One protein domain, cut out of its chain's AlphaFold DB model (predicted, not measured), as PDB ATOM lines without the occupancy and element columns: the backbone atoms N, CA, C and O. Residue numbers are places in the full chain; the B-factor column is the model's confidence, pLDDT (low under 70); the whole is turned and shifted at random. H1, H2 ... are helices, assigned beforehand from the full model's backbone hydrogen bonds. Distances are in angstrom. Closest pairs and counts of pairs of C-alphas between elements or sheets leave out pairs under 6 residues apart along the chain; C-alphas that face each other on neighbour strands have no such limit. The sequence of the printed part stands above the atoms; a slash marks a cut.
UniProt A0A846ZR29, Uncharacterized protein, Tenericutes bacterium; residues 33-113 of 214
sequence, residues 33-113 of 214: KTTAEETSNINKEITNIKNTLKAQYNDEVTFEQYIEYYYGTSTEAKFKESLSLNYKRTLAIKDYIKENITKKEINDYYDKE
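What this domain is: This is residues 33 to 113 of the 214 residues of an uncharacterized protein of Tenericutes bacterium (UniProt A0A846ZR29). A long helix, H3, has a small helical body at its first end and sticks out beyond it as a free arm, with H4 turning off at the arm's tip like the short stroke of an L. In the body, H1 crosses H3 steeply with residues near its own start, and the short H2 packs on the first residues of H3. The printed part has 81 residues with four named helices, H1, H2, H3 and H4 along the chain, and no named strand: the class is all helix. It is only just extended, close to loose, with a radius of gyration of the C-alphas of 18.0 A, and its outline is elongated, spanning 52 by 31 by 21 A.

Where its parts are: H3, residues 76 to 100, is 35.7 A long and begins at C-alpha 76 (98.205, 146.646, 65.760). H1, residues 36 to 57, is 31.3 A long from C-alpha 36 at (110.601, 133.770, 68.719). H2 is residues 63 to 71, 11.2 A. H4, residues 103 to 113, is 15.0 A long and ends at C-alpha 113 (83.518, 105.993, 64.279).

How they stand to each other: H3 touches H1 with residues 80 to 87 alone, the closest C-alphas being those of Ile 42 and Leu 83, 6.5 A apart. They run opposite ways at a steep tilt of 53 degrees. H3 touches H2 with residues 76 to 79 alone, at a steep tilt of 39 degrees, the same way; the closest C-alphas, of Glu 64 and Glu 76, are 7.1 A apart. H1 and H2 only just touch, with 3 pairs of C-alphas within 8 A, the closest those of Lys 50 and Phe 63 at 6.1 A, and are about perpendicular at 74 degrees. H4 is apart from H1, H2 and H3. In H1, H2, H3 and H4 every O i to N i+4 pair is within hydrogen-bond range.

The domain as a whole: Residues 89 to 113 stand free; the body without them spans 37 by 20 by 13 A. The C-alphas farthest apart, of Glu 60 and Lys 104, are 52.8 A apart. The three links are tight, and the printed part has no cut. The mean pLDDT of the printed part is 93.4, and no printed residue is under 70.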
ATOM      1  N   LYS A  33     105.769 131.082  77.942       95.25
ATOM      2  CA  LYS A  33     106.659 132.173  77.538       95.25
ATOM      3  C   LYS A  33     106.452 132.497  76.063       95.25
ATOM      4  O   LYS A  33     106.372 131.586  75.244       95.25
ATOM      5  N   THR A  34     106.442 133.785  75.735       95.38
ATOM      6  CA  THR A  34     106.417 134.217  74.336       95.38
ATOM      7  C   THR A  34     107.699 133.787  73.635       95.38
ATOM      8  O   THR A  34     108.802 134.076  74.105       95.38
ATOM      9  N   THR A  35     107.553 133.069  72.524       96.19
ATOM     10  CA  THR A  35     108.684 132.517  71.769       96.19
ATOM     11  C   THR A  35     109.017 133.364  70.540       96.19
ATOM     12  O   THR A  35     108.218 134.175  70.062       96.19
ATOM     13  N   ALA A  36     110.220 133.165  69.994       97.31
ATOM     14  CA  ALA A  36     110.601 133.770  68.719       97.31
ATOM     15  C   ALA A  36     109.732 133.252  67.559       97.31
ATOM     16  O   ALA A  36     109.417 134.011  66.645       97.31
ATOM     17  N   GLU A  37     109.315 131.982  67.614       96.00
ATOM     18  CA  GLU A  37     108.417 131.379  66.628       96.00
ATOM     19  C   GLU A  37     107.035 132.038  66.653       96.00
ATOM     20  O   GLU A  37     106.564 132.490  65.612       96.00
ATOM     21  N   GLU A  38     106.429 132.171  67.837       96.94
ATOM     22  CA  GLU A  38     105.169 132.897  68.041       96.94
ATOM     23  C   GLU A  38     105.256 134.308  67.450       96.94
ATOM     24  O   GLU A  38     104.451 134.687  66.602       96.94
ATOM     25  N   THR A  39     106.296 135.054  67.827       97.00
ATOM     26  CA  THR A  39     106.514 136.429  67.355       97.00
ATOM     27  C   THR A  39     106.656 136.490  65.832       97.00
ATOM     28  O   THR A  39     106.068 137.351  65.178       97.00
ATOM     29  N   SER A  40     107.425 135.568  65.247       97.75
ATOM     30  CA  SER A  40     107.598 135.455  63.797       97.75
ATOM     31  C   SER A  40     106.270 135.165  63.095       97.75
ATOM     32  O   SER A  40     105.967 135.802  62.088       97.75
ATOM     33  N   ASN A  41     105.474 134.227  63.610       96.81
ATOM     34  CA  ASN A  41     104.200 133.835  63.007       96.81
ATOM     35  C   ASN A  41     103.183 134.979  63.049       96.81
ATOM     36  O   ASN A  41     102.598 135.297  62.017       96.81
ATOM     37  N   ILE A  42     103.070 135.665  64.189       97.94
ATOM     38  CA  ILE A  42     102.209 136.845  64.350       97.94
ATOM     39  C   ILE A  42     102.605 137.949  63.364       97.94
ATOM     40  O   ILE A  42     101.758 138.516  62.676       97.94
ATOM     41  N   ASN A  43     103.903 138.246  63.245       97.50
ATOM     42  CA  ASN A  43     104.368 139.272  62.313       97.50
ATOM     43  C   ASN A  43     104.087 138.889  60.852       97.50
ATOM     44  O   ASN A  43     103.658 139.743  60.079       97.50
ATOM     45  N   LYS A  44     104.281 137.616  60.480       98.19
ATOM     46  CA  LYS A  44     103.940 137.114  59.140       98.19
ATOM     47  C   LYS A  44     102.449 137.254  58.849       98.19
ATOM     48  O   LYS A  44     102.097 137.695  57.763       98.19
ATOM     49  N   GLU A  45     101.588 136.919  59.804       96.75
ATOM     50  CA  GLU A  45     100.137 137.052  59.662       96.75
ATOM     51  C   GLU A  45      99.724 138.510  59.427       96.75
ATOM     52  O   GLU A  45      99.029 138.805  58.457       96.75
ATOM     53  N   ILE A  46     100.253 139.443  60.223       97.69
ATOM     54  CA  ILE A  46     100.020 140.883  60.042       97.69
ATOM     55  C   ILE A  46     100.509 141.356  58.670       97.69
ATOM     56  O   ILE A  46      99.800 142.087  57.976       97.69
ATOM     57  N   THR A  47     101.711 140.945  58.253       98.00
ATOM     58  CA  THR A  47     102.241 141.271  56.922       98.00
ATOM     59  C   THR A  47     101.344 140.723  55.814       98.00
ATOM     60  O   THR A  47     101.059 141.442  54.859       98.00
ATOM     61  N   ASN A  48     100.857 139.489  55.945       97.25
ATOM     62  CA  ASN A  48      99.964 138.875  54.966       97.25
ATOM     63  C   ASN A  48      98.641 139.634  54.858       97.25
ATOM     64  O   ASN A  48      98.217 139.931  53.746       97.25
ATOM     65  N   ILE A  49      98.030 140.010  55.985       95.81
ATOM     66  CA  ILE A  49      96.800 140.812  55.988       95.81
ATOM     67  C   ILE A  49      97.038 142.139  55.261       95.81
ATOM     68  O   ILE A  49      96.302 142.468  54.334       95.81
ATOM     69  N   LYS A  50      98.101 142.873  55.613       95.94
ATOM     70  CA  LYS A  50      98.435 144.154  54.965       95.94
ATOM     71  C   LYS A  50      98.654 144.003  53.456       95.94
ATOM     72  O   LYS A  50      98.162 144.818  52.681       95.94
ATOM     73  N   ASN A  51      99.344 142.945  53.032       96.31
ATOM     74  CA  ASN A  51      99.566 142.662  51.614       96.31
ATOM     75  C   ASN A  51      98.259 142.333  50.876       96.31
ATOM     76  O   ASN A  51      98.055 142.817  49.764       96.31
ATOM     77  N   THR A  52      97.368 141.547  51.489       95.06
ATOM     78  CA  THR A  52      96.048 141.227  50.928       95.06
ATOM     79  C   THR A  52      95.195 142.478  50.780       95.06
ATOM     80  O   THR A  52      94.603 142.681  49.722       95.06
ATOM     81  N   LEU A  53      95.181 143.351  51.792       94.94
ATOM     82  CA  LEU A  53      94.433 144.607  51.742       94.94
ATOM     83  C   LEU A  53      94.909 145.501  50.597       94.94
ATOM     84  O   LEU A  53      94.098 145.987  49.809       94.94
ATOM     85  N   LYS A  54      96.229 145.625  50.438       93.69
ATOM     86  CA  LYS A  54      96.832 146.355  49.322       93.69
ATOM     87  C   LYS A  54      96.448 145.764  47.964       93.69
ATOM     88  O   LYS A  54      96.133 146.504  47.038       93.69
ATOM     89  N   ALA A  55      96.472 144.439  47.835       94.56
ATOM     90  CA  ALA A  55      96.187 143.760  46.573       94.56
ATOM     91  C   ALA A  55      94.700 143.800  46.178       94.56
ATOM     92  O   ALA A  55      94.395 143.907  44.994       94.56
ATOM     93  N   GLN A  56      93.787 143.691  47.145       94.12
ATOM     94  CA  GLN A  56      92.345 143.581  46.890       94.12
ATOM     95  C   GLN A  56      91.625 144.928  46.869       94.12
ATOM     96  O   GLN A  56      90.689 145.099  46.096       94.12
ATOM     97  N   TYR A  57      92.060 145.871  47.706       92.50
ATOM     98  CA  TYR A  57      91.361 147.137  47.926       92.50
ATOM     99  C   TYR A  57      92.200 148.357  47.543       92.50
ATOM    100  O   TYR A  57      91.757 149.476  47.761       92.50
ATOM    101  N   ASN A  58      93.405 148.168  46.989       87.44
ATOM    102  CA  ASN A  58      94.287 149.256  46.552       87.44
ATOM    103  C   ASN A  58      94.480 150.344  47.634       87.44
ATOM    104  O   ASN A  58      94.423 151.537  47.352       87.44
ATOM    105  N   ASP A  59      94.672 149.903  48.882       83.31
ATOM    106  CA  ASP A  59      94.831 150.737  50.083       83.31
ATOM    107  C   ASP A  59      93.592 151.580  50.489       83.31
ATOM    108  O   ASP A  59      93.694 152.416  51.387       83.31
ATOM    109  N   GLU A  60      92.406 151.345  49.908       92.81
ATOM    110  CA  GLU A  60      91.153 152.007  50.334       92.81
ATOM    111  C   GLU A  60      90.687 151.569  51.732       92.81
ATOM    112  O   GLU A  60      90.037 152.336  52.442       92.81
ATOM    113  N   VAL A  61      91.035 150.344  52.140       93.94
ATOM    114  CA  VAL A  61      90.763 149.805  53.478       93.94
ATOM    115  C   VAL A  61      92.067 149.760  54.260       93.94
ATOM    116  O   VAL A  61      93.003 149.049  53.884       93.94
ATOM    117  N   THR A  62      92.131 150.493  55.371       94.12
ATOM    118  CA  THR A  62      93.318 150.482  56.232       94.12
ATOM    119  C   THR A  62      93.399 149.196  57.047       94.12
ATOM    120  O   THR A  62      92.397 148.524  57.312       94.12
ATOM    121  N   PHE A  63      94.611 148.853  57.484       95.75
ATOM    122  CA  PHE A  63      94.816 147.709  58.365       95.75
ATOM    123  C   PHE A  63      94.007 147.849  59.658       95.75
ATOM    124  O   PHE A  63      93.353 146.893  60.057       95.75
ATOM    125  N   GLU A  64      93.998 149.040  60.260       95.75
ATOM    126  CA  GLU A  64      93.258 149.364  61.481       95.75
ATOM    127  C   GLU A  64      91.747 149.177  61.304       95.75
ATOM    128  O   GLU A  64      91.123 148.528  62.138       95.75
ATOM    129  N   GLN A  65      91.171 149.653  60.194       94.50
ATOM    130  CA  GLN A  65      89.751 149.440  59.883       94.50
ATOM    131  C   GLN A  65      89.419 147.954  59.726       94.50
ATOM    132  O   GLN A  65      88.387 147.488  60.207       94.50
ATOM    133  N   TYR A  66      90.303 147.197  59.073       95.12
ATOM    134  CA  TYR A  66      90.132 145.760  58.907       95.12
ATOM    135  C   TYR A  66      90.159 145.027  60.256       95.12
ATOM    136  O   TYR A  66      89.263 144.229  60.540       95.12
ATOM    137  N   ILE A  67      91.147 145.300  61.115       96.06
ATOM    138  CA  ILE A  67      91.237 144.627  62.419       96.06
ATOM    139  C   ILE A  67      90.133 145.066  63.388       96.06
ATOM    140  O   ILE A  67      89.694 144.265  64.216       96.06
ATOM    141  N   GLU A  68      89.627 146.289  63.255       94.69
ATOM    142  CA  GLU A  68      88.483 146.760  64.033       94.69
ATOM    143  C   GLU A  68      87.211 146.014  63.628       94.69
ATOM    144  O   GLU A  68      86.523 145.470  64.489       94.69
ATOM    145  N   TYR A  69      86.951 145.899  62.323       93.38
ATOM    146  CA  TYR A  69      85.761 145.228  61.806       93.38
ATOM    147  C   TYR A  69      85.755 143.717  62.080       93.38
ATOM    148  O   TYR A  69      84.764 143.185  62.576       93.38
ATOM    149  N   TYR A  70      86.851 143.013  61.777       91.62
ATOM    150  CA  TYR A  70      86.885 141.545  61.857       91.62
ATOM    151  C   TYR A  70      87.285 141.006  63.231       91.62
ATOM    152  O   TYR A  70      86.886 139.900  63.593       91.62
ATOM    153  N   TYR A  71      88.083 141.756  63.994       89.81
ATOM    154  CA  TYR A  71      88.677 141.270  65.244       89.81
ATOM    155  C   TYR A  71      88.311 142.130  66.459       89.81
ATOM    156  O   TYR A  71      88.718 141.802  67.576       89.81
ATOM    157  N   GLY A  72      87.546 143.212  66.272       88.19
ATOM    158  CA  GLY A  72      87.093 144.078  67.359       88.19
ATOM    159  C   GLY A  72      88.234 144.795  68.080       88.19
ATOM    160  O   GLY A  72      88.136 145.061  69.278       88.19
ATOM    161  N   THR A  73      89.350 145.056  67.392       89.44
ATOM    162  CA  THR A  73      90.528 145.714  67.971       89.44
ATOM    163  C   THR A  73      90.983 146.884  67.118       89.44
ATOM    164  O   THR A  73      91.033 146.790  65.904       89.44
ATOM    165  N   SER A  74      91.348 147.992  67.758       87.50
ATOM    166  CA  SER A  74      91.613 149.262  67.072       87.50
ATOM    167  C   SER A  74      93.093 149.567  66.829       87.50
ATOM    168  O   SER A  74      93.422 150.616  66.282       87.50
ATOM    169  N   THR A  75      94.017 148.701  67.266       95.56
ATOM    170  CA  THR A  75      95.463 148.945  67.104       95.56
ATOM    171  C   THR A  75      96.220 147.663  66.796       95.56
ATOM    172  O   THR A  75      95.892 146.601  67.332       95.56
ATOM    173  N   GLU A  76      97.304 147.774  66.023       95.69
ATOM    174  CA  GLU A  76      98.205 146.646  65.760       95.69
ATOM    175  C   GLU A  76      98.755 146.033  67.058       95.69
ATOM    176  O   GLU A  76      98.896 144.819  67.145       95.69
ATOM    177  N   ALA A  77      99.030 146.843  68.087       96.44
ATOM    178  CA  ALA A  77      99.519 146.349  69.375       96.44
ATOM    179  C   ALA A  77      98.503 145.419  70.058       96.44
ATOM    180  O   ALA A  77      98.830 144.276  70.372       96.44
ATOM    181  N   LYS A  78      97.248 145.864  70.197       94.12
ATOM    182  CA  LYS A  78      96.167 145.033  70.753       94.12
ATOM    183  C   LYS A  78      95.866 143.809  69.884       94.12
ATOM    184  O   LYS A  78      95.504 142.759  70.400       94.12
ATOM    185  N   PHE A  79      96.018 143.928  68.565       96.94
ATOM    186  CA  PHE A  79      95.894 142.786  67.660       96.94
ATOM    187  C   PHE A  79      97.024 141.762  67.855       96.94
ATOM    188  O   PHE A  79      96.775 140.564  67.901       96.94
ATOM    189  N   LYS A  80      98.270 142.204  68.066       96.94
ATOM    190  CA  LYS A  80      99.377 141.302  68.432       96.94
ATOM    191  C   LYS A  80      99.111 140.584  69.751       96.94
ATOM    192  O   LYS A  80      99.389 139.392  69.854       96.94
ATOM    193  N   GLU A  81      98.564 141.286  70.740       95.00
ATOM    194  CA  GLU A  81      98.172 140.690  72.022       95.00
ATOM    195  C   GLU A  81      97.085 139.621  71.843       95.00
ATOM    196  O   GLU A  81      97.216 138.530  72.399       95.00
ATOM    197  N   SER A  82      96.058 139.875  71.022       94.50
ATOM    198  CA  SER A  82      95.004 138.886  70.765       94.50
ATOM    199  C   SER A  82      95.520 137.660  70.000       94.50
ATOM    200  O   SER A  82      95.169 136.531  70.348       94.50
ATOM    201  N   LEU A  83      96.403 137.848  69.016       96.69
ATOM    202  CA  LEU A  83      97.050 136.740  68.308       96.69
ATOM    203  C   LEU A  83      97.962 135.923  69.238       96.69
ATOM    204  O   LEU A  83      97.926 134.692  69.204       96.69
ATOM    205  N   SER A  84      98.722 136.585  70.115       96.94
ATOM    206  CA  SER A  84      99.540 135.925  71.143       96.94
ATOM    207  C   SER A  84      98.680 135.094  72.097       96.94
ATOM    208  O   SER A  84      98.978 133.923  72.349       96.94
ATOM    209  N   LEU A  85      97.560 135.650  72.565       96.31
ATOM    210  CA  LEU A  85      96.601 134.935  73.402       96.31
ATOM    211  C   LEU A  85      96.067 133.675  72.703       96.31
ATOM    212  O   LEU A  85      96.091 132.591  73.287       96.31
ATOM    213  N   ASN A  86      95.649 133.785  71.440       95.44
ATOM    214  CA  ASN A  86      95.147 132.652  70.654       95.44
ATOM    215  C   ASN A  86      96.221 131.581  70.400       95.44
ATOM    216  O   ASN A  86      95.939 130.379  70.479       95.44
ATOM    217  N   TYR A  87      97.468 131.991  70.164       96.94
ATOM    218  CA  TYR A  87      98.593 131.065  70.041       96.94
ATOM    219  C   TYR A  87      98.793 130.266  71.337       96.94
ATOM    220  O   TYR A  87      98.904 129.039  71.308       96.94
ATOM    221  N   LYS A  88      98.753 130.931  72.494       97.75
ATOM    222  CA  LYS A  88      98.937 130.269  73.795       97.75
ATOM    223  C   LYS A  88      97.746 129.404  74.201       97.75
ATOM    224  O   LYS A  88      97.957 128.332  74.758       97.75
ATOM    225  N   ARG A  89      96.515 129.797  73.858       97.12
ATOM    226  CA  ARG A  89      95.327 128.929  73.980       97.12
ATOM    227  C   ARG A  89      95.513 127.642  73.178       97.12
ATOM    228  O   ARG A  89      95.242 126.556  73.679       97.12
ATOM    229  N   THR A  90      96.059 127.749  71.967       96.12
ATOM    230  CA  THR A  90      96.381 126.584  71.130       96.12
ATOM    231  C   THR A  90      97.426 125.675  71.783       96.12
ATOM    232  O   THR A  90      97.294 124.453  71.715       96.12
ATOM    233  N   LEU A  91      98.454 126.234  72.434       95.81
ATOM    234  CA  LEU A  91      99.423 125.442  73.204       95.81
ATOM    235  C   LEU A  91      98.754 124.721  74.379       95.81
ATOM    236  O   LEU A  91      98.941 123.516  74.518       95.81
ATOM    237  N   ALA A  92      97.919 125.423  75.147       95.88
ATOM    238  CA  ALA A  92      97.170 124.847  76.262       95.88
ATOM    239  C   ALA A  92      96.280 123.679  75.829       95.88
ATOM    240  O   ALA A  92      96.302 122.622  76.454       95.88
ATOM    241  N   ILE A  93      95.557 123.828  74.715       94.81
ATOM    242  CA  ILE A  93      94.753 122.746  74.138       94.81
ATOM    243  C   ILE A  93      95.646 121.568  73.735       94.81
ATOM    244  O   ILE A  93      95.324 120.424  74.044       94.81
ATOM    245  N   LYS A  94      96.778 121.818  73.068       92.75
ATOM    246  CA  LYS A  94      97.704 120.752  72.653       92.75
ATOM    247  C   LYS A  94      98.289 119.996  73.841       92.75
ATOM    248  O   LYS A  94      98.429 118.780  73.754       92.75
ATOM    249  N   ASP A  95      98.641 120.687  74.915       93.75
ATOM    250  CA  ASP A  95      99.176 120.049  76.116       93.75
ATOM    251  C   ASP A  95      98.086 119.268  76.852       93.75
ATOM    252  O   ASP A  95      98.295 118.096  77.157       93.75
ATOM    253  N   TYR A  96      96.883 119.838  76.987       91.31
ATOM    254  CA  TYR A  96      95.720 119.121  77.513       91.31
ATOM    255  C   TYR A  96      95.447 117.832  76.728       91.31
ATOM    256  O   TYR A  96      95.286 116.774  77.330       91.31
ATOM    257  N   ILE A  97      95.452 117.894  75.393       89.44
ATOM    258  CA  ILE A  97      95.264 116.719  74.531       89.44
ATOM    259  C   ILE A  97      96.359 115.679  74.780       89.44
ATOM    260  O   ILE A  97      96.045 114.507  74.950       89.44
ATOM    261  N   LYS A  98      97.637 116.076  74.823       87.44
ATOM    262  CA  LYS A  98      98.747 115.134  75.059       87.44
ATOM    263  C   LYS A  98      98.653 114.441  76.416       87.44
ATOM    264  O   LYS A  98      99.061 113.288  76.525       87.44
ATOM    265  N   GLU A  99      98.188 115.153  77.436       88.12
ATOM    266  CA  GLU A  99      98.101 114.646  78.806       88.12
ATOM    267  C   GLU A  99      96.845 113.804  79.047       88.12
ATOM    268  O   GLU A  99      96.897 112.849  79.819       88.12
ATOM    269  N   ASN A 100      95.733 114.138  78.386       88.75
ATOM    270  CA  ASN A 100      94.414 113.591  78.712       88.75
ATOM    271  C   ASN A 100      93.809 112.709  77.615       88.75
ATOM    272  O   ASN A 100      92.829 112.028  77.889       88.75
ATOM    273  N   ILE A 101      94.359 112.704  76.396       88.94
ATOM    274  CA  ILE A 101      93.875 111.865  75.293       88.94
ATOM    275  C   ILE A 101      94.956 110.859  74.914       88.94
ATOM    276  O   ILE A 101      96.036 111.193  74.420       88.94
ATOM    277  N   THR A 102      94.658 109.585  75.126       89.25
ATOM    278  CA  THR A 102      95.569 108.487  74.822       89.25
ATOM    279  C   THR A 102      95.532 108.124  73.339       89.25
ATOM    280  O   THR A 102      94.505 108.213  72.667       89.25
ATOM    281  N   LYS A 103      96.648 107.591  72.818       87.31
ATOM    282  CA  LYS A 103      96.673 106.985  71.472       87.31
ATOM    283  C   LYS A 103      95.614 105.893  71.307       87.31
ATOM    284  O   LYS A 103      95.110 105.705  70.211       87.31
ATOM    285  N   LYS A 104      95.290 105.181  72.393       90.69
ATOM    286  CA  LYS A 104      94.246 104.160  72.386       90.69
ATOM    287  C   LYS A 104      92.871 104.779  72.148       90.69
ATOM    288  O   LYS A 104      92.149 104.253  71.325       90.69
ATOM    289  N   GLU A 105      92.522 105.878  72.810       89.69
ATOM    290  CA  GLU A 105      91.239 106.561  72.576       89.69
ATOM    291  C   GLU A 105      91.140 107.123  71.159       89.69
ATOM    292  O   GLU A 105      90.093 107.002  70.531       89.69
ATOM    293  N   ILE A 106      92.239 107.668  70.626       87.88
ATOM    294  CA  ILE A 106      92.301 108.130  69.230       87.88
ATOM    295  C   ILE A 106      92.061 106.964  68.265       87.88
ATOM    296  O   ILE A 106      91.243 107.081  67.356       87.88
ATOM    297  N   ASN A 107      92.753 105.841  68.471       89.81
ATOM    298  CA  ASN A 107      92.602 104.661  67.623       89.81
ATOM    299  C   ASN A 107      91.215 104.029  67.774       89.81
ATOM    300  O   ASN A 107      90.593 103.715  66.775       89.81
ATOM    301  N   ASP A 108      90.699 103.902  68.999       91.81
ATOM    302  CA  ASP A 108      89.363 103.363  69.257       91.81
ATOM    303  C   ASP A 108      88.286 104.220  68.574       91.81
ATOM    304  O   ASP A 108      87.325 103.670  68.046       91.81
ATOM    305  N   TYR A 109      88.433 105.551  68.582       88.19
ATOM    306  CA  TYR A 109      87.547 106.453  67.849       88.19
ATOM    307  C   TYR A 109      87.679 106.251  66.339       88.19
ATOM    308  O   TYR A 109      86.672 106.111  65.656       88.19
ATOM    309  N   TYR A 110      88.905 106.187  65.814       85.81
ATOM    310  CA  TYR A 110      89.134 105.951  64.391       85.81
ATOM    311  C   TYR A 110      88.523 104.619  63.932       85.81
ATOM    312  O   TYR A 110      87.730 104.595  63.000       85.81
ATOM    313  N   ASP A 111      88.809 103.529  64.637       85.00
ATOM    314  CA  ASP A 111      88.368 102.185  64.266       85.00
ATOM    315  C   ASP A 111      86.845 101.995  64.388       85.00
ATOM    316  O   ASP A 111      86.276 101.149  63.698       85.00
ATOM    317  N   LYS A 112      86.174 102.740  65.280       83.12
ATOM    318  CA  LYS A 112      84.726 102.599  65.525       83.12
ATOM    319  C   LYS A 112      83.874 103.615  64.784       83.12
ATOM    320  O   LYS A 112      82.796 103.268  64.313       83.12
ATOM    321  N   GLU A 113      84.326 104.861  64.734       81.12
ATOM    322  CA  GLU A 113      83.518 105.993  64.279       81.12
ATOM    323  C   GLU A 113      83.897 106.438  62.865       81.12
ATOM    324  O   GLU A 113      83.076 107.039  62.169       81.12
TER     325      GLU A 113